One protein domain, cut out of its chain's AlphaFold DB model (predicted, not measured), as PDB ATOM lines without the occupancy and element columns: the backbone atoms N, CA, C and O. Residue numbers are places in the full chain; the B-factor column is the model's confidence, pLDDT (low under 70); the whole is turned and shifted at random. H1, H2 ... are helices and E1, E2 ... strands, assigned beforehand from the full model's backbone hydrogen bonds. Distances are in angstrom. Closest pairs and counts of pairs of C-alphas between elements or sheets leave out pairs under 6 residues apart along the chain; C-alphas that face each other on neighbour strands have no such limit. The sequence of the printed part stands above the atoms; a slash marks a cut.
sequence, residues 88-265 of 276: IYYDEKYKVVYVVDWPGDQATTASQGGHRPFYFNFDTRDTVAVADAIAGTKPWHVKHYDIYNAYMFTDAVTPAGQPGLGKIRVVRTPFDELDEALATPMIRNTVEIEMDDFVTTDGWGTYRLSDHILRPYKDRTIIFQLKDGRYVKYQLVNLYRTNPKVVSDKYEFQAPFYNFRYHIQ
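What this domain is: This is residues 88 to 265 of the 276 residues of an uncharacterized protein of Pedobacter caeni (UniProt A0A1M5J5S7). Amid little regular structure, a twisted wall of six strands, E1 E2 E12 E11 E10 E7, has a smaller sheet, E4 E3 E5 E6, partly over one face; H1 is on that smaller sheet, and the hairpin E8 and E9 sits by the end of E11. The 178 printed residues hold one named helix, between E4 and E5, and twelve strands, all antiparallel in their sheets: mostly strand, with 67 residues in named elements. It is compact, radius of gyration of the C-alphas 15.6 A, spans 41 by 38 by 34 A.

How they stand to each other: Cross the large sheet by E1, residues 88 to 91, E2, 96 to 103, E12, 257 to 264, E11, 231 to 238, E10, 221 to 225, and E7, 167 to 171; N 235 and O 261 are within hydrogen-bond range, 2.9 A. E10, E11 and E12 form a meander, each the antiparallel neighbour of the one before. Next find E4, 126 to 128, E3, 118 to 121, E5, 142 to 145, and E6, 151 to 154, with N 118 and O 144 at 2.8 A. The closest C-alphas of E6 and E7, Thr 154 and Ile 168, are 6.6 A apart. H1, 130 to 135, with every O i to N i+4 pair within range, is on this sheet; its closest C-alphas to E3 are Val 130 and Tyr 119, 6.9 A. E4, H1 and E5 form a split strand-helix-strand unit, E3 lying between its two strands, with a right-handed crossover. In the hairpin E8, 205 to 208, and E9, 213 to 216, N 206 and O 215 are 2.8 A apart; C-alphas 216 and 238 are the closest of E9 and E11, 6.2 A.

Where its parts are: Find C-alpha 88, where E1 begins, at (2.246, 51.929, 137.518). E2 runs 19.9 A and bends by 52 degrees at residue 100; E11 runs 21.9 A, and E12 21.6 A to C-alpha 264 at (9.313, 50.458, 150.212).

The domain as a whole: The printed part has no cut. Long links are residues 104 to 117, 155 to 166, 172 to 204 and 239 to 256; pLDDT is under 70 at 105 to 115, 156 to 165 and 199 to 200.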
ATOM      1  N   ILE A  88       1.768  52.466 136.249       96.81
ATOM      2  CA  ILE A  88       2.246  51.929 137.518       96.81
ATOM      3  C   ILE A  88       1.382  50.739 137.887       96.81
ATOM      4  O   ILE A  88       0.154  50.848 137.938       96.81
ATOM      5  N   TYR A  89       2.037  49.621 138.172       96.81
ATOM      6  CA  TYR A  89       1.416  48.410 138.684       96.81
ATOM      7  C   TYR A  89       1.856  48.161 140.120       96.81
ATOM      8  O   TYR A  89       2.971  48.505 140.512       96.81
ATOM      9  N   TYR A  90       0.985  47.537 140.899       97.06
ATOM     10  CA  TYR A  90       1.263  47.123 142.262       97.06
ATOM     11  C   TYR A  90       0.983  45.632 142.423       97.06
ATOM     12  O   TYR A  90      -0.118  45.159 142.148       97.06
ATOM     13  N   ASP A  91       1.994  44.891 142.861       95.75
ATOM     14  CA  ASP A  91       1.871  43.500 143.272       95.75
ATOM     15  C   ASP A  91       1.632  43.453 144.778       95.75
ATOM     16  O   ASP A  91       2.549  43.652 145.577       95.75
ATOM     17  N   GLU A  92       0.387  43.199 145.168       96.00
ATOM     18  CA  GLU A  92      -0.002  43.176 146.572       96.00
ATOM     19  C   GLU A  92       0.643  42.023 147.351       96.00
ATOM     20  O   GLU A  92       0.926  42.191 148.539       96.00
ATOM     21  N   LYS A  93       0.912  40.883 146.699       94.38
ATOM     22  CA  LYS A  93       1.494  39.701 147.351       94.38
ATOM     23  C   LYS A  93       2.909  39.992 147.837       94.38
ATOM     24  O   LYS A  93       3.260  39.640 148.957       94.38
ATOM     25  N   TYR A  94       3.705  40.638 146.990       95.25
ATOM     26  CA  TYR A  94       5.117  40.912 147.265       95.25
ATOM     27  C   TYR A  94       5.406  42.369 147.620       95.25
ATOM     28  O   TYR A  94       6.554  42.732 147.860       95.25
ATOM     29  N   LYS A  95       4.366  43.209 147.663       96.62
ATOM     30  CA  LYS A  95       4.452  44.639 147.971       96.62
ATOM     31  C   LYS A  95       5.460  45.361 147.061       96.62
ATOM     32  O   LYS A  95       6.189  46.240 147.519       96.62
ATOM     33  N   VAL A  96       5.493  44.992 145.776       97.56
ATOM     34  CA  VAL A  96       6.384  45.574 144.757       97.56
ATOM     35  C   VAL A  96       5.588  46.490 143.836       97.56
ATOM     36  O   VAL A  96       4.513  46.132 143.354       97.56
ATOM     37  N   VAL A  97       6.130  47.673 143.573       98.06
ATOM     38  CA  VAL A  97       5.630  48.609 142.568       98.06
ATOM     39  C   VAL A  97       6.466  48.469 141.300       98.06
ATOM     40  O   VAL A  97       7.693  48.422 141.366       98.06
ATOM     41  N   TYR A  98       5.802  48.443 140.150       97.12
ATOM     42  CA  TYR A  98       6.420  48.411 138.826       97.12
ATOM     43  C   TYR A  98       6.046  49.692 138.093       97.12
ATOM     44  O   TYR A  98       4.863  49.956 137.882       97.12
ATOM     45  N   VAL A  99       7.042  50.482 137.716       96.88
ATOM     46  CA  VAL A  99       6.895  51.711 136.935       96.88
ATOM     47  C   VAL A  99       7.337  51.407 135.516       96.88
ATOM     48  O   VAL A  99       8.458  50.955 135.305       96.88
ATOM     49  N   VAL A 100       6.432  51.597 134.562       94.31
ATOM     50  CA  VAL A 100       6.544  51.043 133.215       94.31
ATOM     51  C   VAL A 100       6.302  52.140 132.184       94.31
ATOM     52  O   VAL A 100       5.263  52.801 132.231       94.31
ATOM     53  N   ASP A 101       7.232  52.305 131.243       92.38
ATOM     54  CA  ASP A 101       7.203  53.334 130.193       92.38
ATOM     55  C   ASP A 101       6.865  54.732 130.722       92.38
ATOM     56  O   ASP A 101       6.138  55.513 130.098       92.38
ATOM     57  N   TRP A 102       7.380  55.049 131.909       93.75
ATOM     58  CA  TRP A 102       7.108  56.327 132.539       93.75
ATOM     59  C   TRP A 102       7.985  57.403 131.897       93.75
ATOM     60  O   TRP A 102       9.211  57.263 131.891       93.75
ATOM     61  N   PRO A 103       7.404  58.462 131.312       89.81
ATOM     62  CA  PRO A 103       8.177  59.413 130.528       89.81
ATOM     63  C   PRO A 103       9.129  60.192 131.439       89.81
ATOM     64  O   PRO A 103       8.724  60.720 132.476       89.81
ATOM     65  N   GLY A 104      10.399  60.290 131.048       84.19
ATOM     66  CA  GLY A 104      11.261  61.348 131.564       84.19
ATOM     67  C   GLY A 104      10.910  62.687 130.913       84.19
ATOM     68  O   GLY A 104      10.395  62.728 129.799       84.19
ATOM     69  N   ASP A 105      11.263  63.799 131.554       68.56
ATOM     70  CA  ASP A 105      11.021  65.154 131.023       68.56
ATOM     71  C   ASP A 105      11.663  65.410 129.642       68.56
ATOM     72  O   ASP A 105      11.258  66.319 128.922       68.56
ATOM     73  N   GLN A 106      12.680  64.627 129.266       59.72
ATOM     74  CA  GLN A 106      13.318  64.674 127.943       59.72
ATOM     75  C   GLN A 106      12.553  63.907 126.860       59.72
ATOM     76  O   GLN A 106      12.728  64.193 125.680       59.72
ATOM     77  N   ALA A 107      11.687  62.964 127.234       52.72
ATOM     78  CA  ALA A 107      10.902  62.195 126.276       52.72
ATOM     79  C   ALA A 107       9.816  63.039 125.588       52.72
ATOM     80  O   ALA A 107       9.303  62.640 124.545       52.72
ATOM     81  N   THR A 108       9.457  64.196 126.158       48.97
ATOM     82  CA  THR A 108       8.298  64.994 125.732       48.97
ATOM     83  C   THR A 108       8.652  66.275 124.972       48.97
ATOM     84  O   THR A 108       7.774  66.880 124.350       48.97
ATOM     85  N   THR A 109       9.925  66.692 124.944       44.03
ATOM     86  CA  THR A 109      10.346  67.938 124.283       44.03
ATOM     87  C   THR A 109      11.574  67.759 123.392       44.03
ATOM     88  O   THR A 109      12.663  67.490 123.887       44.03
ATOM     89  N   ALA A 110      11.424  68.043 122.094       39.34
ATOM     90  CA  ALA A 110      12.486  68.075 121.076       39.34
ATOM     91  C   ALA A 110      13.559  69.174 121.272       39.34
ATOM     92  O   ALA A 110      14.374  69.405 120.377       39.34
ATOM     93  N   SER A 111      13.557  69.915 122.384       36.06
ATOM     94  CA  SER A 111      14.400  71.104 122.534       36.06
ATOM     95  C   SER A 111      15.835  70.750 122.925       36.06
ATOM     96  O   SER A 111      16.077  70.089 123.933       36.06
ATOM     97  N   GLN A 112      16.763  71.258 122.120       37.28
ATOM     98  CA  GLN A 112      18.213  71.197 122.258       37.28
ATOM     99  C   GLN A 112      18.705  71.529 123.687       37.28
ATOM    100  O   GLN A 112      18.295  72.523 124.276       37.28
ATOM    101  N   GLY A 113      19.616  70.707 124.220       42.66
ATOM    102  CA  GLY A 113      20.555  71.087 125.290       42.66
ATOM    103  C   GLY A 113      20.123  70.963 126.760       42.66
ATOM    104  O   GLY A 113      20.917  71.292 127.633       42.66
ATOM    105  N   GLY A 114      18.914  70.505 127.093       48.41
ATOM    106  CA  GLY A 114      18.447  70.522 128.488       48.41
ATOM    107  C   GLY A 114      18.624  69.201 129.234       48.41
ATOM    108  O   GLY A 114      17.805  68.312 129.078       48.41
ATOM    109  N   HIS A 115      19.608  69.092 130.123       61.56
ATOM    110  CA  HIS A 115      19.747  68.013 131.110       61.56
ATOM    111  C   HIS A 115      18.563  68.047 132.099       61.56
ATOM    112  O   HIS A 115      18.685  68.601 133.193       61.56
ATOM    113  N   ARG A 116      17.375  67.542 131.727       73.62
ATOM    114  CA  ARG A 116      16.213  67.628 132.627       73.62
ATOM    115  C   ARG A 116      16.226  66.491 133.644       73.62
ATOM    116  O   ARG A 116      16.149  65.323 133.250       73.62
ATOM    117  N   PRO A 117      16.319  66.819 134.940       86.00
ATOM    118  CA  PRO A 117      16.293  65.816 135.982       86.00
ATOM    119  C   PRO A 117      14.914  65.156 136.060       86.00
ATOM    120  O   PRO A 117      13.884  65.822 136.023       86.00
ATOM    121  N   PHE A 118      14.910  63.842 136.220       91.19
ATOM    122  CA  PHE A 118      13.733  63.063 136.564       91.19
ATOM    123  C   PHE A 118      13.669  62.929 138.081       91.19
ATOM    124  O   PHE A 118      14.491  62.217 138.657       91.19
ATOM    125  N   TYR A 119      12.715  63.602 138.722       92.06
ATOM    126  CA  TYR A 119      12.431  63.436 140.146       92.06
ATOM    127  C   TYR A 119      11.237  62.510 140.334       92.06
ATOM    128  O   TYR A 119      10.202  62.712 139.702       92.06
ATOM    129  N   PHE A 120      11.346  61.542 141.240       95.12
ATOM    130  CA  PHE A 120      10.259  60.621 141.561       95.12
ATOM    131  C   PHE A 120      10.089  60.469 143.068       95.12
ATOM    132  O   PHE A 120      11.066  60.365 143.818       95.12
ATOM    133  N   ASN A 121       8.837  60.437 143.511       95.31
ATOM    134  CA  ASN A 121       8.457  60.167 144.885       95.31
ATOM    135  C   ASN A 121       7.842  58.763 144.978       95.31
ATOM    136  O   ASN A 121       6.775  58.482 144.431       95.31
ATOM    137  N   PHE A 122       8.535  57.878 145.695       96.44
ATOM    138  CA  PHE A 122       8.106  56.491 145.881       96.44
ATOM    139  C   PHE A 122       6.762  56.340 146.614       96.44
ATOM    140  O   PHE A 122       6.023  55.406 146.289       96.44
ATOM    141  N   ASP A 123       6.429  57.235 147.552       95.12
ATOM    142  CA  ASP A 123       5.186  57.170 148.332       95.12
ATOM    143  C   ASP A 123       3.975  57.552 147.481       95.12
ATOM    144  O   ASP A 123       2.981  56.827 147.447       95.12
ATOM    145  N   THR A 124       4.071  58.658 146.739       95.75
ATOM    146  CA  THR A 124       2.981  59.120 145.861       95.75
ATOM    147  C   THR A 124       2.926  58.366 144.534       95.75
ATOM    148  O   THR A 124       1.928  58.456 143.815       95.75
ATOM    149  N   ARG A 125       3.983  57.603 144.217       96.06
ATOM    150  CA  ARG A 125       4.140  56.869 142.956       96.06
ATOM    151  C   ARG A 125       4.005  57.835 141.780       96.06
ATOM    152  O   ARG A 125       3.168  57.663 140.890       96.06
ATOM    153  N   ASP A 126       4.752  58.930 141.837       95.19
ATOM    154  CA  ASP A 126       4.673  59.968 140.818       95.19
ATOM    155  C   ASP A 126       5.976  60.718 140.620       95.19
ATOM    156  O   ASP A 126       6.816  60.825 141.518       95.19
ATOM    157  N   THR A 127       6.087  61.299 139.434       93.31
ATOM    158  CA  THR A 127       7.054  62.346 139.155       93.31
ATOM    159  C   THR A 127       6.759  63.602 139.959       93.31
ATOM    160  O   THR A 127       5.606  63.985 140.156       93.31
ATOM    161  N   VAL A 128       7.823  64.276 140.378       90.62
ATOM    162  CA  VAL A 128       7.756  65.611 140.968       90.62
ATOM    163  C   VAL A 128       8.239  66.602 139.920       90.62
ATOM    164  O   VAL A 128       9.295  66.402 139.321       90.62
ATOM    165  N   ALA A 129       7.469  67.664 139.683       88.44
ATOM    166  CA  ALA A 129       7.874  68.705 138.748       88.44
ATOM    167  C   ALA A 129       9.220  69.306 139.178       88.44
ATOM    168  O   ALA A 129       9.444  69.558 140.362       88.44
ATOM    169  N   VAL A 130      10.105  69.582 138.215       84.44
ATOM    170  CA  VAL A 130      11.454  70.108 138.489       84.44
ATOM    171  C   VAL A 130      11.408  71.386 139.329       84.44
ATOM    172  O   VAL A 130      12.179  71.519 140.277       84.44
ATOM    173  N   ALA A 131      10.480  72.297 139.020       84.19
ATOM    174  CA  ALA A 131      10.299  73.536 139.774       84.19
ATOM    175  C   ALA A 131       9.917  73.274 141.242       84.19
ATOM    176  O   ALA A 131      10.513  73.869 142.135       84.19
ATOM    177  N   ASP A 132       8.995  72.338 141.492       87.00
ATOM    178  CA  ASP A 132       8.565  71.974 142.849       87.00
ATOM    179  C   ASP A 132       9.689  71.292 143.643       87.00
ATOM    180  O   ASP A 132       9.874  71.557 144.832       87.00
ATOM    181  N   ALA A 133      10.468  70.429 142.981       86.00
ATOM    182  CA  ALA A 133      11.605  69.747 143.591       86.00
ATOM    183  C   ALA A 133      12.727  70.726 143.981       86.00
ATOM    184  O   ALA A 133      13.295  70.599 145.066       86.00
ATOM    185  N   ILE A 134      13.027  71.715 143.126       81.38
ATOM    186  CA  ILE A 134      14.025  72.765 143.398       81.38
ATOM    187  C   ILE A 134      13.543  73.704 144.506       81.38
ATOM    188  O   ILE A 134      14.311  74.028 145.409       81.38
ATOM    189  N   ALA A 135      12.273  74.116 144.461       83.25
ATOM    190  CA  ALA A 135      11.681  74.988 145.473       83.25
ATOM    191  C   ALA A 135      11.477  74.285 146.829       83.25
ATOM    192  O   ALA A 135      11.214  74.950 147.829       83.25
ATOM    193  N   GLY A 136      11.577  72.952 146.875       82.12
ATOM    194  CA  GLY A 136      11.315  72.160 148.077       82.12
ATOM    195  C   GLY A 136       9.839  72.142 148.487       82.12
ATOM    196  O   GLY A 136       9.532  71.831 149.635       82.12
ATOM    197  N   THR A 137       8.918  72.473 147.575       86.25
ATOM    198  CA  THR A 137       7.468  72.526 147.842       86.25
ATOM    199  C   THR A 137       6.809  71.152 147.780       86.25
ATOM    200  O   THR A 137       5.727  70.964 148.336       86.25
ATOM    201  N   LYS A 138       7.454  70.175 147.127       88.12
ATOM    202  CA  LYS A 138       7.027  68.771 147.112       88.12
ATOM    203  C   LYS A 138       8.197  67.831 147.409       88.12
ATOM    204  O   LYS A 138       9.281  68.016 146.852       88.12
ATOM    205  N   PRO A 139       7.982  66.791 148.234       88.31
ATOM    206  CA  PRO A 139       9.010  65.801 148.518       88.31
ATOM    207  C   PRO A 139       9.288  64.939 147.284       88.31
ATOM    208  O   PRO A 139       8.361  64.514 146.594       88.31
ATOM    209  N   TRP A 140      10.557  64.623 147.053       91.69
ATOM    210  CA  TRP A 140      11.035  63.657 146.065       91.69
ATOM    211  C   TRP A 140      11.984  62.680 146.761       91.69
ATOM    212  O   TRP A 140      12.530  62.997 147.812       91.69
ATOM    213  N   HIS A 141      12.174  61.486 146.205       92.75
ATOM    214  CA  HIS A 141      13.055  60.479 146.804       92.75
ATOM    215  C   HIS A 141      14.244  60.169 145.918       92.75
ATOM    216  O   HIS A 141      15.362  60.186 146.408       92.75
ATOM    217  N   VAL A 142      14.030  59.954 144.621       93.06
ATOM    218  CA  VAL A 142      15.110  59.686 143.666       93.06
ATOM    219  C   VAL A 142      15.135  60.753 142.585       93.06
ATOM    220  O   VAL A 142      14.088  61.215 142.128       93.06
ATOM    221  N   LYS A 143      16.345  61.128 142.178       91.19
ATOM    222  CA  LYS A 143      16.617  62.000 141.042       91.19
ATOM    223  C   LYS A 143      17.559  61.279 140.085       91.19
ATOM    224  O   LYS A 143      18.635  60.880 140.511       91.19
ATOM    225  N   HIS A 144      17.195  61.176 138.812       90.94
ATOM    226  CA  HIS A 144      18.144  60.846 137.744       90.94
ATOM    227  C   HIS A 144      18.427  62.099 136.924       90.94
ATOM    228  O   HIS A 144      17.492  62.826 136.590       90.94
ATOM    229  N   TYR A 145      19.679  62.387 136.587       87.06
ATOM    230  CA  TYR A 145      20.022  63.632 135.901       87.06
ATOM    231  C   TYR A 145      21.303  63.523 135.076       87.06
ATOM    232  O   TYR A 145      21.921  62.463 135.000       87.06
ATOM    233  N   ASP A 146      21.652  64.656 134.468       83.75
ATOM    234  CA  ASP A 146      22.762  64.836 133.542       83.75
ATOM    235  C   ASP A 146      22.574  64.133 132.185       83.75
ATOM    236  O   ASP A 146      21.482  63.655 131.856       83.75
ATOM    237  N   ILE A 147      23.626  64.135 131.361       80.56
ATOM    238  CA  ILE A 147      23.646  63.526 130.033       80.56
ATOM    239  C   ILE A 147      23.260  62.050 130.163       80.56
ATOM    240  O   ILE A 147      23.792  61.319 130.994       80.56
ATOM    241  N   TYR A 148      22.298  61.621 129.343       80.12
ATOM    242  CA  TYR A 148      21.778  60.247 129.323       80.12
ATOM    243  C   TYR A 148      21.192  59.769 130.661       80.12
ATOM    244  O   TYR A 148      21.058  58.566 130.869       80.12
ATOM    245  N   ASN A 149      20.838  60.699 131.560       86.00
ATOM    246  CA  ASN A 149      20.370  60.398 132.911       86.00
ATOM    247  C   ASN A 149      21.383  59.572 133.728       86.00
ATOM    248  O   ASN A 149      20.968  58.755 134.546       86.00
ATOM    249  N   ALA A 150      22.686  59.795 133.495       87.12
ATOM    250  CA  ALA A 150      23.797  58.997 134.014       87.12
ATOM    251  C   ALA A 150      23.941  58.972 135.535       87.12
ATOM    252  O   ALA A 150      24.449  57.995 136.082       87.12
ATOM    253  N   TYR A 151      23.484  60.008 136.227       88.56
ATOM    254  CA  TYR A 151      23.696  60.130 137.662       88.56
ATOM    255  C   TYR A 151      22.403  59.958 138.438       88.56
ATOM    256  O   TYR A 151      21.341  60.434 138.032       88.56
ATOM    257  N   MET A 152      22.521  59.320 139.599       90.00
ATOM    258  CA  MET A 152      21.460  59.119 140.568       90.00
ATOM    259  C   MET A 152      21.775  59.839 141.877       90.00
ATOM    260  O   MET A 152      22.834  59.668 142.482       90.00
ATOM    261  N   PHE A 153      20.782  60.580 142.350       86.44
ATOM    262  CA  PHE A 153      20.741  61.207 143.663       86.44
ATOM    263  C   PHE A 153      19.536  60.712 144.449       86.44
ATOM    264  O   PHE A 153      18.516  60.312 143.882       86.44
ATOM    265  N   THR A 154      19.627  60.820 145.770       87.56
ATOM    266  CA  THR A 154      18.479  60.653 146.656       87.56
ATOM    267  C   THR A 154      18.368  61.828 147.591       87.56
ATOM    268  O   THR A 154      19.381  62.369 148.028       87.56
ATOM    269  N   ASP A 155      17.139  62.206 147.914       79.00
ATOM    270  CA  ASP A 155      16.903  63.310 148.831       79.00
ATOM    271  C   ASP A 155      17.606  63.045 150.176       79.00
ATOM    272  O   ASP A 155      17.573  61.937 150.719       79.00
ATOM    273  N   ALA A 156      18.281  64.064 150.702       59.94
ATOM    274  CA  ALA A 156      18.923  64.042 152.009       59.94
ATOM    275  C   ALA A 156      18.325  65.147 152.868       59.94
ATOM    276  O   ALA A 156      17.732  66.097 152.368       59.94
ATOM    277  N   VAL A 157      18.516  65.081 154.185       49.09
ATOM    278  CA  VAL A 157      18.295  66.264 155.027       49.09
ATOM    279  C   VAL A 157      19.398  67.275 154.698       49.09
ATOM    280  O   VAL A 157      20.485  67.231 155.266       49.09
ATOM    281  N   THR A 158      19.183  68.115 153.699       47.03
ATOM    282  CA  THR A 158      19.982  69.307 153.411       47.03
ATOM    283  C   THR A 158      19.103  70.536 153.633       47.03
ATOM    284  O   THR A 158      17.876  70.419 153.576       47.03
ATOM    285  N   PRO A 159      19.687  71.714 153.919       47.41
ATOM    286  CA  PRO A 159      18.951  72.969 153.813       47.41
ATOM    287  C   PRO A 159      18.185  73.024 152.483       47.41
ATOM    288  O   PRO A 159      18.663  72.488 151.476       47.41
ATOM    289  N   ALA A 160      17.005  73.648 152.485       45.53
ATOM    290  CA  ALA A 160      16.179  73.783 151.289       45.53
ATOM    291  C   ALA A 160      17.021  74.279 150.096       45.53
ATOM    292  O   ALA A 160      17.776  75.243 150.222       45.53
ATOM    293  N   GLY A 161      16.919  73.595 148.953       44.25
ATOM    294  CA  GLY A 161      17.603  73.980 147.713       44.25
ATOM    295  C   GLY A 161      19.002  73.392 147.480       44.25
ATOM    296  O   GLY A 161      19.605  73.708 146.459       44.25
ATOM    297  N   GLN A 162      19.528  72.523 148.351       51.06
ATOM    298  CA  GLN A 162      20.798  71.820 148.100       51.06
ATOM    299  C   GLN A 162      20.553  70.343 147.757       51.06
ATOM    300  O   GLN A 162      19.874  69.670 148.539       51.06
ATOM    301  N   PRO A 163      21.092  69.803 146.641       55.38
ATOM    302  CA  PRO A 163      20.962  68.388 146.328       55.38
ATOM    303  C   PRO A 163      21.566  67.570 147.464       55.38
ATOM    304  O   PRO A 163      22.752  67.653 147.786       55.38
ATOM    305  N   GLY A 164      20.707  66.805 148.124       58.28
ATOM    306  CA  GLY A 164      21.142  65.882 149.139       58.28
ATOM    307  C   GLY A 164      21.992  64.790 148.510       58.28
ATOM    308  O   GLY A 164      21.525  64.066 147.642       58.28
ATOM    309  N   LEU A 165      23.221  64.604 148.984       67.81
ATOM    310  CA  LEU A 165      23.910  63.325 148.834       67.81
ATOM    311  C   LEU A 165      23.257  62.314 149.780       67.81
ATOM    312  O   LEU A 165      23.873  61.908 150.756       67.81
ATOM    313  N   GLY A 166      21.972  61.998 149.617       80.94
ATOM    314  CA  GLY A 166      21.274  61.176 150.598       80.94
ATOM    315  C   GLY A 166      21.853  59.764 150.675       80.94
ATOM    316  O   GLY A 166      22.873  59.430 150.073       80.94
ATOM    317  N   LYS A 167      21.244  58.915 151.488       89.19
ATOM    318  CA  LYS A 167      21.804  57.597 151.775       89.19
ATOM    319  C   LYS A 167      21.422  56.622 150.662       89.19
ATOM    320  O   LYS A 167      20.316  56.090 150.681       89.19
ATOM    321  N   ILE A 168      22.331  56.384 149.715       91.62
ATOM    322  CA  ILE A 168      22.131  55.473 148.575       91.62
ATOM    323  C   ILE A 168      23.313  54.509 148.424       91.62
ATOM    324  O   ILE A 168      24.474  54.906 148.513       91.62
ATOM    325  N   ARG A 169      23.047  53.223 148.204       92.06
ATOM    326  CA  ARG A 169      24.087  52.212 147.959       92.06
ATOM    327  C   ARG A 169      23.681  51.284 146.834       92.06
ATOM    328  O   ARG A 169      22.526  50.876 146.768       92.06
ATOM    329  N   VAL A 170      24.640  50.916 145.996       93.69
ATOM    330  CA  VAL A 170      24.481  49.802 145.064       93.69
ATOM    331  C   VAL A 170      24.974  48.537 145.751       93.69
ATOM    332  O   VAL A 170      26.034  48.526 146.367       93.69
ATOM    333  N   VAL A 171      24.183  47.477 145.667       94.25
ATOM    334  CA  VAL A 171      24.496  46.153 146.197       94.25
ATOM    335  C   VAL A 171      24.525  45.179 145.030       94.25
ATOM    336  O   VAL A 171      23.595  45.146 144.225       94.25
ATOM    337  N   ARG A 172      25.591  44.380 144.933       93.62
ATOM    338  CA  ARG A 172      25.792  43.365 143.882       93.62
ATOM    339  C   ARG A 172      25.001  42.096 144.179       93.62
ATOM    340  O   ARG A 172      25.548  41.012 144.353       93.62
ATOM    341  N   THR A 173      23.700  42.276 144.316       94.62
ATOM    342  CA  THR A 173      22.734  41.212 144.531       94.62
ATOM    343  C   THR A 173      21.527  41.523 143.657       94.62
ATOM    344  O   THR A 173      21.027  42.656 143.707       94.62
ATOM    345  N   PRO A 174      21.039  40.561 142.854       95.06
ATOM    346  CA  PRO A 174      19.810  40.729 142.096       95.06
ATOM    347  C   PRO A 174      18.651  41.135 143.004       95.06
ATOM    348  O   PRO A 174      18.559  40.688 144.146       95.06
ATOM    349  N   PHE A 175      17.726  41.939 142.477       96.38
ATOM    350  CA  PHE A 175      16.594  42.444 143.256       96.38
ATOM    351  C   PHE A 175      15.863  41.318 143.973       96.38
ATOM    352  O   PHE A 175      15.696  41.376 145.178       96.38
ATOM    353  N   ASP A 176      15.488  40.238 143.299       95.06
ATOM    354  CA  ASP A 176      14.708  39.198 143.967       95.06
ATOM    355  C   ASP A 176      15.506  38.438 145.056       95.06
ATOM    356  O   ASP A 176      14.906  37.777 145.893       95.06
ATOM    357  N   GLU A 177      16.837  38.527 145.082       96.25
ATOM    358  CA  GLU A 177      17.722  37.844 146.046       96.25
ATOM    359  C   GLU A 177      18.105  38.706 147.257       96.25
ATOM    360  O   GLU A 177      18.592  38.181 148.254       96.25
ATOM    361  N   LEU A 178      17.895  40.024 147.193       96.81
ATOM    362  CA  LEU A 178      18.230  40.922 148.295       96.81
ATOM    363  C   LEU A 178      17.097  40.975 149.332       96.81
ATOM    364  O   LEU A 178      16.146  41.743 149.175       96.81
ATOM    365  N   ASP A 179      17.217  40.193 150.400       96.94
ATOM    366  CA  ASP A 179      16.186  40.093 151.443       96.94
ATOM    367  C   ASP A 179      16.323  41.123 152.567       96.94
ATOM    368  O   ASP A 179      15.347  41.402 153.259       96.94
ATOM    369  N   GLU A 180      17.497  41.732 152.736       96.38
ATOM    370  CA  GLU A 180      17.731  42.737 153.771       96.38
ATOM    371  C   GLU A 180      18.571  43.913 153.272       96.38
ATOM    372  O   GLU A 180      19.438  43.775 152.409       96.38
ATOM    373  N   ALA A 181      18.354  45.086 153.867       93.69
ATOM    374  CA  ALA A 181      19.270  46.209 153.747       93.69
ATOM    375  C   ALA A 181      20.633  45.877 154.379       93.69
ATOM    376  O   ALA A 181      20.742  44.959 155.190       93.69
ATOM    377  N   LEU A 182      21.680  46.643 154.060       89.56
ATOM    378  CA  LEU A 182      23.036  46.422 154.589       89.56
ATOM    379  C   LEU A 182      23.066  46.388 156.128       89.56
ATOM    380  O   LEU A 182      22.390  47.183 156.778       89.56
ATOM    381  N   ALA A 183      23.871  45.488 156.702       88.19
ATOM    382  CA  ALA A 183      24.073  45.402 158.153       88.19
ATOM    383  C   ALA A 183      24.803  46.623 158.717       88.19
ATOM    384  O   ALA A 183      24.507  47.087 159.817       88.19
ATOM    385  N   THR A 184      25.735  47.173 157.942       88.25
ATOM    386  CA  THR A 184      26.396  48.432 158.269       88.25
ATOM    387  C   THR A 184      25.424  49.599 158.071       88.25
ATOM    388  O   THR A 184      24.734  49.641 157.047       88.25
ATOM    389  N   PRO A 185      25.390  50.582 158.992       86.06
ATOM    390  CA  PRO A 185      24.568  51.772 158.823       86.06
ATOM    391  C   PRO A 185      24.823  52.458 157.480       86.06
ATOM    392  O   PRO A 185      25.970  52.710 157.101       86.06
ATOM    393  N   MET A 186      23.751  52.811 156.769       87.25
ATOM    394  CA  MET A 186      23.886  53.621 155.564       87.25
ATOM    395  C   MET A 186      24.351  55.025 155.954       87.25
ATOM    396  O   MET A 186      23.654  55.761 156.659       87.25
ATOM    397  N   ILE A 187      25.536  55.401 155.480       84.56
ATOM    398  CA  ILE A 187      26.063  56.757 155.627       84.56
ATOM    399  C   ILE A 187      25.729  57.584 154.390       84.56
ATOM    400  O   ILE A 187      25.551  57.054 153.288       84.56
ATOM    401  N   ARG A 188      25.656  58.899 154.595       84.44
ATOM    402  CA  ARG A 188      25.513  59.886 153.527       84.44
ATOM    403  C   ARG A 188      26.564  59.629 152.444       84.44
ATOM    404  O   ARG A 188      27.707  59.306 152.768       84.44
ATOM    405  N   ASN A 189      26.179  59.743 151.182       82.88
ATOM    406  CA  ASN A 189      27.147  59.664 150.101       82.88
ATOM    407  C   ASN A 189      28.075  60.885 150.128       82.88
ATOM    408  O   ASN A 189      27.694  61.954 150.598       82.88
ATOM    409  N   THR A 190      29.299  60.726 149.639       81.44
ATOM    410  CA  THR A 190      30.214  61.849 149.374       81.44
ATOM    411  C   THR A 190      30.251  62.210 147.892       81.44
ATOM    412  O   THR A 190      30.659  63.315 147.557       81.44
ATOM    413  N   VAL A 191      29.798  61.289 147.036       82.50
ATOM    414  CA  VAL A 191      29.668  61.421 145.581       82.50
ATOM    415  C   VAL A 191      28.384  60.737 145.111       82.50
ATOM    416  O   VAL A 191      27.838  59.861 145.792       82.50
ATOM    417  N   GLU A 192      27.890  61.143 143.955       84.06
ATOM    418  CA  GLU A 192      26.735  60.548 143.295       84.06
ATOM    419  C   GLU A 192      26.958  59.080 142.924       84.06
ATOM    420  O   GLU A 192      28.087  58.605 142.828       84.06
ATOM    421  N   ILE A 193      25.862  58.347 142.708       89.25
ATOM    422  CA  ILE A 193      25.947  57.040 142.050       89.25
ATOM    423  C   ILE A 193      25.808  57.278 140.552       89.25
ATOM    424  O   ILE A 193      24.831  57.882 140.113       89.25
ATOM    425  N   GLU A 194      26.751  56.778 139.767       89.44
ATOM    426  CA  GLU A 194      26.804  57.014 138.325       89.44
ATOM    427  C   GLU A 194      26.651  55.733 137.496       89.44
ATOM    428  O   GLU A 194      26.682  54.608 138.015       89.44
ATOM    429  N   MET A 195      26.443  55.914 136.191       88.56
ATOM    430  CA  MET A 195      26.760  54.878 135.216       88.56
ATOM    431  C   MET A 195      28.267  54.749 135.128       88.56
ATOM    432  O   MET A 195      28.956  55.742 134.919       88.56
ATOM    433  N   ASP A 196      28.751  53.521 135.216       82.19
ATOM    434  CA  ASP A 196      30.162  53.242 135.076       82.19
ATOM    435  C   ASP A 196      30.379  51.876 134.413       82.19
ATOM    436  O   ASP A 196      29.833  50.838 134.816       82.19
ATOM    437  N   ASP A 197      31.193  51.903 133.362       72.06
ATOM    438  CA  ASP A 197      31.620  50.742 132.591       72.06
ATOM    439  C   ASP A 197      32.641  49.887 133.365       72.06
ATOM    440  O   ASP A 197      32.879  48.726 133.010       72.06
ATOM    441  N   PHE A 198      33.215  50.409 134.454       73.06
ATOM    442  CA  PHE A 198      34.080  49.654 135.345       73.06
ATOM    443  C   PHE A 198      33.265  48.754 136.279       73.06
ATOM    444  O   PHE A 198      32.612  49.179 137.226       73.06
ATOM    445  N   VAL A 199      33.400  47.441 136.096       64.69
ATOM    446  CA  VAL A 199      32.788  46.433 136.983       64.69
ATOM    447  C   VAL A 199      33.230  46.547 138.448       64.69
ATOM    448  O   VAL A 199      32.592  45.972 139.331       64.69
ATOM    449  N   THR A 200      34.323  47.260 138.727       67.44
ATOM    450  CA  THR A 200      34.854  47.477 140.075       67.44
ATOM    451  C   THR A 200      34.136  48.581 140.833       67.44
ATOM    452  O   THR A 200      34.137  48.525 142.059       67.44
ATOM    453  N   THR A 201      33.485  49.526 140.159       77.94
ATOM    454  CA  THR A 201      32.743  50.597 140.824       77.94
ATOM    455  C   THR A 201      31.301  50.185 141.085       77.94
ATOM    456  O   THR A 201      30.698  49.360 140.385       77.94
ATOM    457  N   ASP A 202      30.731  50.753 142.141       84.12
ATOM    458  CA  ASP A 202      29.354  50.516 142.562       84.12
ATOM    459  C   ASP A 202      28.391  51.448 141.807       84.12
ATOM    460  O   ASP A 202      27.615  52.189 142.404       84.12
ATOM    461  N   GLY A 203      28.466  51.413 140.471       90.12
ATOM    462  CA  GLY A 203      27.545  52.085 139.554       90.12
ATOM    463  C   GLY A 203      26.276  51.274 139.262       90.12
ATOM    464  O   GLY A 203      26.184  50.079 139.568       90.12
ATOM    465  N   TRP A 204      25.277  51.915 138.655       90.62
ATOM    466  CA  TRP A 204      23.967  51.297 138.395       90.62
ATOM    467  C   TRP A 204      23.810  50.700 136.987       90.62
ATOM    468  O   TRP A 204      22.918  49.879 136.747       90.62
ATOM    469  N   GLY A 205      24.689  51.057 136.055       91.25
ATOM    470  CA  GLY A 205      24.681  50.563 134.681       91.25
ATOM    471  C   GLY A 205      25.912  51.013 133.905       91.25
ATOM    472  O   GLY A 205      26.760  51.704 134.452       91.25
ATOM    473  N   THR A 206      25.978  50.629 132.634       90.50
ATOM    474  CA  THR A 206      27.035  51.005 131.681       90.50
ATOM    475  C   THR A 206      26.467  51.849 130.552       90.50
ATOM    476  O   THR A 206      25.329  51.608 130.131       90.50
ATOM    477  N   TYR A 207      27.278  52.729 129.977       87.38
ATOM    478  CA  TYR A 207      26.967  53.422 128.733       87.38
ATOM    479  C   TYR A 207      28.160  53.358 127.785       87.38
ATOM    480  O   TYR A 207      29.176  54.020 127.979       87.38
ATOM    481  N   ARG A 208      28.007  52.595 126.699       84.88
ATOM    482  CA  ARG A 208      29.091  52.399 125.734       84.88
ATOM    483  C   ARG A 208      29.003  53.421 124.616       84.88
ATOM    484  O   ARG A 208      28.042  53.441 123.854       84.88
ATOM    485  N   LEU A 209      30.049  54.227 124.452       83.00
ATOM    486  CA  LEU A 209      30.115  55.224 123.376       83.00
ATOM    487  C   LEU A 209      30.151  54.606 121.972       83.00
ATOM    488  O   LEU A 209      29.717  55.248 121.022       83.00
ATOM    489  N   SER A 210      30.635  53.369 121.835       84.88
ATOM    490  CA  SER A 210      30.750  52.686 120.541       84.88
ATOM    491  C   SER A 210      29.400  52.404 119.883       84.88
ATOM    492  O   SER A 210      29.306  52.413 118.661       84.88
ATOM    493  N   ASP A 211      28.368  52.133 120.683       83.25
ATOM    494  CA  ASP A 211      27.013  51.843 120.203       83.25
ATOM    495  C   ASP A 211      25.958  52.828 120.728       83.25
ATOM    496  O   ASP A 211      24.827  52.827 120.252       83.25
ATOM    497  N   HIS A 212      26.337  53.716 121.652       82.69
ATOM    498  CA  HIS A 212      25.453  54.650 122.346       82.69
ATOM    499  C   HIS A 212      24.296  53.966 123.089       82.69
ATOM    500  O   HIS A 212      23.183  54.499 123.157       82.69
ATOM    501  N   ILE A 213      24.549  52.784 123.654       85.12
ATOM    502  CA  ILE A 213      23.534  52.005 124.359       85.12
ATOM    503  C   ILE A 213      23.824  51.970 125.857       85.12
ATOM    504  O   ILE A 213      24.909  51.597 126.316       85.12
ATOM    505  N   LEU A 214      22.783  52.299 126.615       88.12
ATOM    506  CA  LEU A 214      22.723  52.269 128.064       88.12
ATOM    507  C   LEU A 214      22.215  50.908 128.538       88.12
ATOM    508  O   LEU A 214      21.204  50.402 128.052       88.12
ATOM    509  N   ARG A 215      22.908  50.298 129.497       89.00
ATOM    510  CA  ARG A 215      22.582  48.957 129.997       89.00
ATOM    511  C   ARG A 215      22.646  48.943 131.521       89.00
ATOM    512  O   ARG A 215      23.749  48.960 132.063       89.00
ATOM    513  N   PRO A 216      21.505  48.905 132.228       90.69
ATOM    514  CA  PRO A 216      21.515  48.709 133.671       90.69
ATOM    515  C   PRO A 216      22.073  47.332 134.038       90.69
ATOM    516  O   PRO A 216      21.854  46.346 133.325       90.69
ATOM    517  N   TYR A 217      22.763  47.251 135.171       91.75
ATOM    518  CA  TYR A 217      23.241  45.979 135.703       91.75
ATOM    519  C   TYR A 217      22.075  45.188 136.316       91.75
ATOM    520  O   TYR A 217      21.410  45.641 137.247       91.75
ATOM    521  N   LYS A 218      21.808  43.984 135.794       89.62
ATOM    522  CA  LYS A 218      20.686  43.135 136.251       89.62
ATOM    523  C   LYS A 218      20.964  42.431 137.580       89.62
ATOM    524  O   LYS A 218      20.028  42.070 138.290       89.62
ATOM    525  N   ASP A 219      22.237  42.246 137.895       92.06
ATOM    526  CA  ASP A 219      22.779  41.625 139.103       92.06
ATOM    527  C   ASP A 219      22.987  42.627 140.248       92.06
ATOM    528  O   ASP A 219      23.597  42.298 141.263       92.06
ATOM    529  N   ARG A 220      22.474  43.856 140.101       93.56
ATOM    530  CA  ARG A 220      22.587  44.912 141.103       93.56
ATOM    531  C   ARG A 220      21.221  45.409 141.559       93.56
ATOM    532  O   ARG A 220      20.277  45.528 140.776       93.56
ATOM    533  N   THR A 221      21.155  45.744 142.840       96.06
ATOM    534  CA  THR A 221      20.023  46.402 143.489       96.06
ATOM    535  C   THR A 221      20.506  47.679 144.139       96.06
ATOM    536  O   THR A 221      21.569  47.710 144.751       96.06
ATOM    537  N   ILE A 222      19.719  48.738 144.028       95.88
ATOM    538  CA  ILE A 222      20.009  50.010 144.672       95.88
ATOM    539  C   ILE A 222      19.148  50.100 145.923       95.88
ATOM    540  O   ILE A 222      17.936  49.883 145.874       95.88
ATOM    541  N   ILE A 223      19.782  50.413 147.043       95.62
ATOM    542  CA  ILE A 223      19.120  50.665 148.313       95.62
ATOM    543  C   ILE A 223      19.157  52.161 148.575       95.62
ATOM    544  O   ILE A 223      20.221  52.779 148.530       95.62
ATOM    545  N   PHE A 224      18.005  52.717 148.918       94.31
ATOM    546  CA  PHE A 224      17.873  54.052 149.481       94.31
ATOM    547  C   PHE A 224      17.475  53.935 150.953       94.31
ATOM    548  O   PHE A 224      16.642  53.094 151.281       94.31
ATOM    549  N   GLN A 225      18.008  54.789 151.828       92.88
ATOM    550  CA  GLN A 225      17.411  55.039 153.143       92.88
ATOM    551  C   GLN A 225      16.766  56.426 153.128       92.88
ATOM    552  O   GLN A 225      17.456  57.439 152.986       92.88
ATOM    553  N   LEU A 226      15.441  56.451 153.258       91.12
ATOM    554  CA  LEU A 226      14.635  57.665 153.269       91.12
ATOM    555  C   LEU A 226      14.843  58.455 154.570       91.12
ATOM    556  O   LEU A 226      15.391  57.957 155.556       91.12
ATOM    557  N   LYS A 227      14.384  59.712 154.576       87.00
ATOM    558  CA  LYS A 227      14.506  60.629 155.724       87.00
ATOM    559  C   LYS A 227      13.844  60.099 156.993       87.00
ATOM    560  O   LYS A 227      14.335  60.357 158.086       87.00
ATOM    561  N   ASP A 228      12.756  59.357 156.838       89.00
ATOM    562  CA  ASP A 228      12.015  58.739 157.936       89.00
ATOM    563  C   ASP A 228      12.588  57.383 158.374       89.00
ATOM    564  O   ASP A 228      12.003  56.720 159.221       89.00
ATOM    565  N   GLY A 229      13.728  56.960 157.817       89.88
ATOM    566  CA  GLY A 229      14.401  55.714 158.174       89.88
ATOM    567  C   GLY A 229      13.890  54.475 157.440       89.88
ATOM    568  O   GLY A 229      14.485  53.410 157.613       89.88
ATOM    569  N   ARG A 230      12.845  54.576 156.605       94.31
ATOM    570  CA  ARG A 230      12.420  53.466 155.736       94.31
ATOM    571  C   ARG A 230      13.465  53.204 154.657       94.31
ATOM    572  O   ARG A 230      14.109  54.125 154.149       94.31
ATOM    573  N   TYR A 231      13.597  51.944 154.267       96.00
ATOM    574  CA  TYR A 231      14.443  51.552 153.146       96.00
ATOM    575  C   TYR A 231      13.625  51.386 151.866       96.00
ATOM    576  O   TYR A 231      12.492  50.906 151.888       96.00
ATOM    577  N   VAL A 232      14.218  51.747 150.730       97.38
ATOM    578  CA  VAL A 232      13.682  51.425 149.407       97.38
ATOM    579  C   VAL A 232      14.655  50.510 148.700       97.38
ATOM    580  O   VAL A 232      15.811  50.865 148.482       97.38
ATOM    581  N   LYS A 233      14.156  49.347 148.309       97.88
ATOM    582  CA  LYS A 233      14.813  48.417 147.402       97.88
ATOM    583  C   LYS A 233      14.399  48.776 145.984       97.88
ATOM    584  O   LYS A 233      13.204  48.802 145.707       97.88
ATOM    585  N   TYR A 234      15.343  49.045 145.095       98.00
ATOM    586  CA  TYR A 234      15.072  49.562 143.753       98.00
ATOM    587  C   TYR A 234      15.920  48.859 142.697       98.00
ATOM    588  O   TYR A 234      17.103  48.592 142.903       98.00
ATOM    589  N   GLN A 235      15.328  48.614 141.533       95.88
ATOM    590  CA  GLN A 235      16.039  48.143 140.351       95.88
ATOM    591  C   GLN A 235      15.546  48.888 139.114       95.88
ATOM    592  O   GLN A 235      14.372  48.782 138.753       95.88
ATOM    593  N   LEU A 236      16.464  49.584 138.440       93.94
ATOM    594  CA  LEU A 236      16.240  50.097 137.094       93.94
ATOM    595  C   LEU A 236      16.356  48.940 136.098       93.94
ATOM    596  O   LEU A 236      17.364  48.241 136.064       93.94
ATOM    597  N   VAL A 237      15.318  48.732 135.294       92.31
ATOM    598  CA  VAL A 237      15.275  47.679 134.271       92.31
ATOM    599  C   VAL A 237      15.868  48.196 132.965       92.31
ATOM    600  O   VAL A 237      16.721  47.531 132.381       92.31
ATOM    601  N   ASN A 238      15.435  49.376 132.513       90.06
ATOM    602  CA  ASN A 238      15.970  50.090 131.349       90.06
ATOM    603  C   ASN A 238      15.404  51.527 131.282       90.06
ATOM    604  O   ASN A 238      14.532  51.895 132.073       90.06
ATOM    605  N   LEU A 239      15.885  52.309 130.309       90.25
ATOM    606  CA  LEU A 239      15.395  53.659 129.991       90.25
ATOM    607  C   LEU A 239      14.749  53.764 128.595       90.25
ATOM    608  O   LEU A 239      14.639  54.859 128.048       90.25
ATOM    609  N   TYR A 240      14.351  52.644 127.999       88.69
ATOM    610  CA  TYR A 240      13.828  52.562 126.639       88.69
ATOM    611  C   TYR A 240      12.340  52.234 126.628       88.69
ATOM    612  O   TYR A 240      11.877  51.314 127.307       88.69
ATOM    613  N   ARG A 241      11.586  52.955 125.799       86.88
ATOM    614  CA  ARG A 241      10.147  52.726 125.644       86.88
ATOM    615  C   ARG A 241       9.868  51.294 125.198       86.88
ATOM    616  O   ARG A 241      10.605  50.742 124.386       86.88
ATOM    617  N   THR A 242       8.781  50.710 125.682       84.19
ATOM    618  CA  THR A 242       8.314  49.339 125.436       84.19
ATOM    619  C   THR A 242       9.196  48.229 126.011       84.19
ATOM    620  O   THR A 242       8.910  47.054 125.779       84.19
ATOM    621  N   ASN A 243      10.240  48.567 126.787       84.44
ATOM    622  CA  ASN A 243      11.202  47.608 127.346       84.44
ATOM    623  C   ASN A 243      11.662  46.572 126.287       84.44
ATOM    624  O   ASN A 243      11.342  45.378 126.381       84.44
ATOM    625  N   PRO A 244      12.383  47.011 125.244       84.44
ATOM    626  CA  PRO A 244      12.834  46.126 124.181       84.44
ATOM    627  C   PRO A 244      13.750  45.031 124.744       84.44
ATOM    628  O   PRO A 244      14.584  45.275 125.616       84.44
ATOM    629  N   LYS A 245      13.621  43.800 124.225       80.19
ATOM    630  CA  LYS A 245      14.476  42.670 124.647       80.19
ATOM    631  C   LYS A 245      15.956  42.918 124.347       80.19
ATOM    632  O   LYS A 245      16.816  42.463 125.098       80.19
ATOM    633  N   VAL A 246      16.226  43.592 123.234       80.69
ATOM    634  CA  VAL A 246      17.555  43.960 122.750       80.69
ATOM    635  C   VAL A 246      17.454  45.380 122.219       80.69
ATOM    636  O   VAL A 246      16.518  45.696 121.491       80.69
ATOM    637  N   VAL A 247      18.419  46.211 122.591       82.19
ATOM    638  CA  VAL A 247      18.619  47.543 122.022       82.19
ATOM    639  C   VAL A 247      19.807  47.423 121.081       82.19
ATOM    640  O   VAL A 247      20.866  46.956 121.501       82.19
ATOM    641  N   SER A 248      19.608  47.774 119.816       80.00
ATOM    642  CA  SER A 248      20.610  47.664 118.747       80.00
ATOM    643  C   SER A 248      20.971  49.000 118.100       80.00
ATOM    644  O   SER A 248      22.037  49.092 117.502       80.00
ATOM    645  N   ASP A 249      20.126  50.027 118.238       75.69
ATOM    646  CA  ASP A 249      20.324  51.351 117.638       75.69
ATOM    647  C   ASP A 249      19.701  52.453 118.520       75.69
ATOM    648  O   ASP A 249      18.546  52.356 118.933       75.69
ATOM    649  N   LYS A 250      20.446  53.523 118.824       71.12
ATOM    650  CA  LYS A 250      19.977  54.602 119.719       71.12
ATOM    651  C   LYS A 250      18.793  55.421 119.187       71.12
ATOM    652  O   LYS A 250      18.150  56.116 119.967       71.12
ATOM    653  N   TYR A 251      18.547  55.415 117.881       72.62
ATOM    654  CA  TYR A 251      17.473  56.174 117.241       72.62
ATOM    655  C   TYR A 251      16.227  55.322 116.994       72.62
ATOM    656  O   TYR A 251      15.131  55.870 116.869       72.62
ATOM    657  N   GLU A 252      16.378  53.998 116.973       76.25
ATOM    658  CA  GLU A 252      15.258  53.057 116.941       76.25
ATOM    659  C   GLU A 252      14.471  53.069 118.262       76.25
ATOM    660  O   GLU A 252      13.237  53.064 118.255       76.25
ATOM    661  N   PHE A 253      15.170  53.135 119.401       80.31
ATOM    662  CA  PHE A 253      14.561  53.025 120.729       80.31
ATOM    663  C   PHE A 253      14.493  54.375 121.438       80.31
ATOM    664  O   PHE A 253      15.511  54.977 121.776       80.31
ATOM    665  N   GLN A 254      13.276  54.844 121.712       83.00
ATOM    666  CA  GLN A 254      13.066  56.145 122.342       83.00
ATOM    667  C   GLN A 254      13.473  56.079 123.819       83.00
ATOM    668  O   GLN A 254      13.141  55.123 124.522       83.00
ATOM    669  N   ALA A 255      14.159  57.120 124.287       85.50
ATOM    670  CA  ALA A 255      14.635  57.278 125.656       85.50
ATOM    671  C   ALA A 255      14.660  58.776 126.035       85.50
ATOM    672  O   ALA A 255      14.817  59.614 125.142       85.50
ATOM    673  N   PRO A 256      14.545  59.137 127.328       87.62
ATOM    674  CA  PRO A 256      14.398  58.251 128.484       87.62
ATOM    675  C   PRO A 256      12.930  57.921 128.813       87.62
ATOM    676  O   PRO A 256      12.121  58.807 129.094       87.62
ATOM    677  N   PHE A 257      12.610  56.629 128.868       90.44
ATOM    678  CA  PHE A 257      11.373  56.083 129.429       90.44
ATOM    679  C   PHE A 257      11.722  55.138 130.568       90.44
ATOM    680  O   PHE A 257      12.298  54.073 130.361       90.44
ATOM    681  N   TYR A 258      11.393  55.551 131.783       93.56
ATOM    682  CA  TYR A 258      11.761  54.848 132.993       93.56
ATOM    683  C   TYR A 258      10.962  53.558 133.131       93.56
ATOM    684  O   TYR A 258       9.734  53.567 133.248       93.56
ATOM    685  N   ASN A 259      11.705  52.456 133.163       94.19
ATOM    686  CA  ASN A 259      11.218  51.131 133.492       94.19
ATOM    687  C   ASN A 259      11.974  50.651 134.728       94.19
ATOM    688  O   ASN A 259      13.156  50.323 134.643       94.19
ATOM    689  N   PHE A 260      11.327  50.636 135.889       96.38
ATOM    690  CA  PHE A 260      11.942  50.192 137.139       96.38
ATOM    691  C   PHE A 260      10.932  49.512 138.052       96.38
ATOM    692  O   PHE A 260       9.719  49.635 137.887       96.38
ATOM    693  N   ARG A 261      11.442  48.807 139.056       97.38
ATOM    694  CA  ARG A 261      10.634  48.285 140.156       97.38
ATOM    695  C   ARG A 261      11.214  48.687 141.493       97.38
ATOM    696  O   ARG A 261      12.425  48.868 141.619       97.38
ATOM    697  N   TYR A 262      10.348  48.806 142.487       98.44
ATOM    698  CA  TYR A 262      10.778  49.088 143.843       98.44
ATOM    699  C   TYR A 262       9.848  48.505 144.903       98.44
ATOM    700  O   TYR A 262       8.663  48.273 144.670       98.44
ATOM    701  N   HIS A 263      10.408  48.294 146.084       98.06
ATOM    702  CA  HIS A 263       9.693  47.979 147.312       98.06
ATOM    703  C   HIS A 263      10.083  49.012 148.372       98.06
ATOM    704  O   HIS A 263      11.271  49.273 148.555       98.06
ATOM    705  N   ILE A 264       9.089  49.598 149.045       96.31
ATOM    706  CA  ILE A 264       9.313  50.458 150.212       96.31
ATOM    707  C   ILE A 264       9.005  49.642 151.457       96.31
ATOM    708  O   ILE A 264       7.892  49.133 151.626       96.31
ATOM    709  N   GLN A 265       9.989  49.573 152.332       94.75
ATOM    710  CA  GLN A 265       9.880  48.967 153.639       94.75
ATOM    711  C   GLN A 265       8.894  49.778 154.507       94.75
ATOM    712  O   GLN A 265       8.880  51.005 154.460       94.75
TER     713      GLN A 265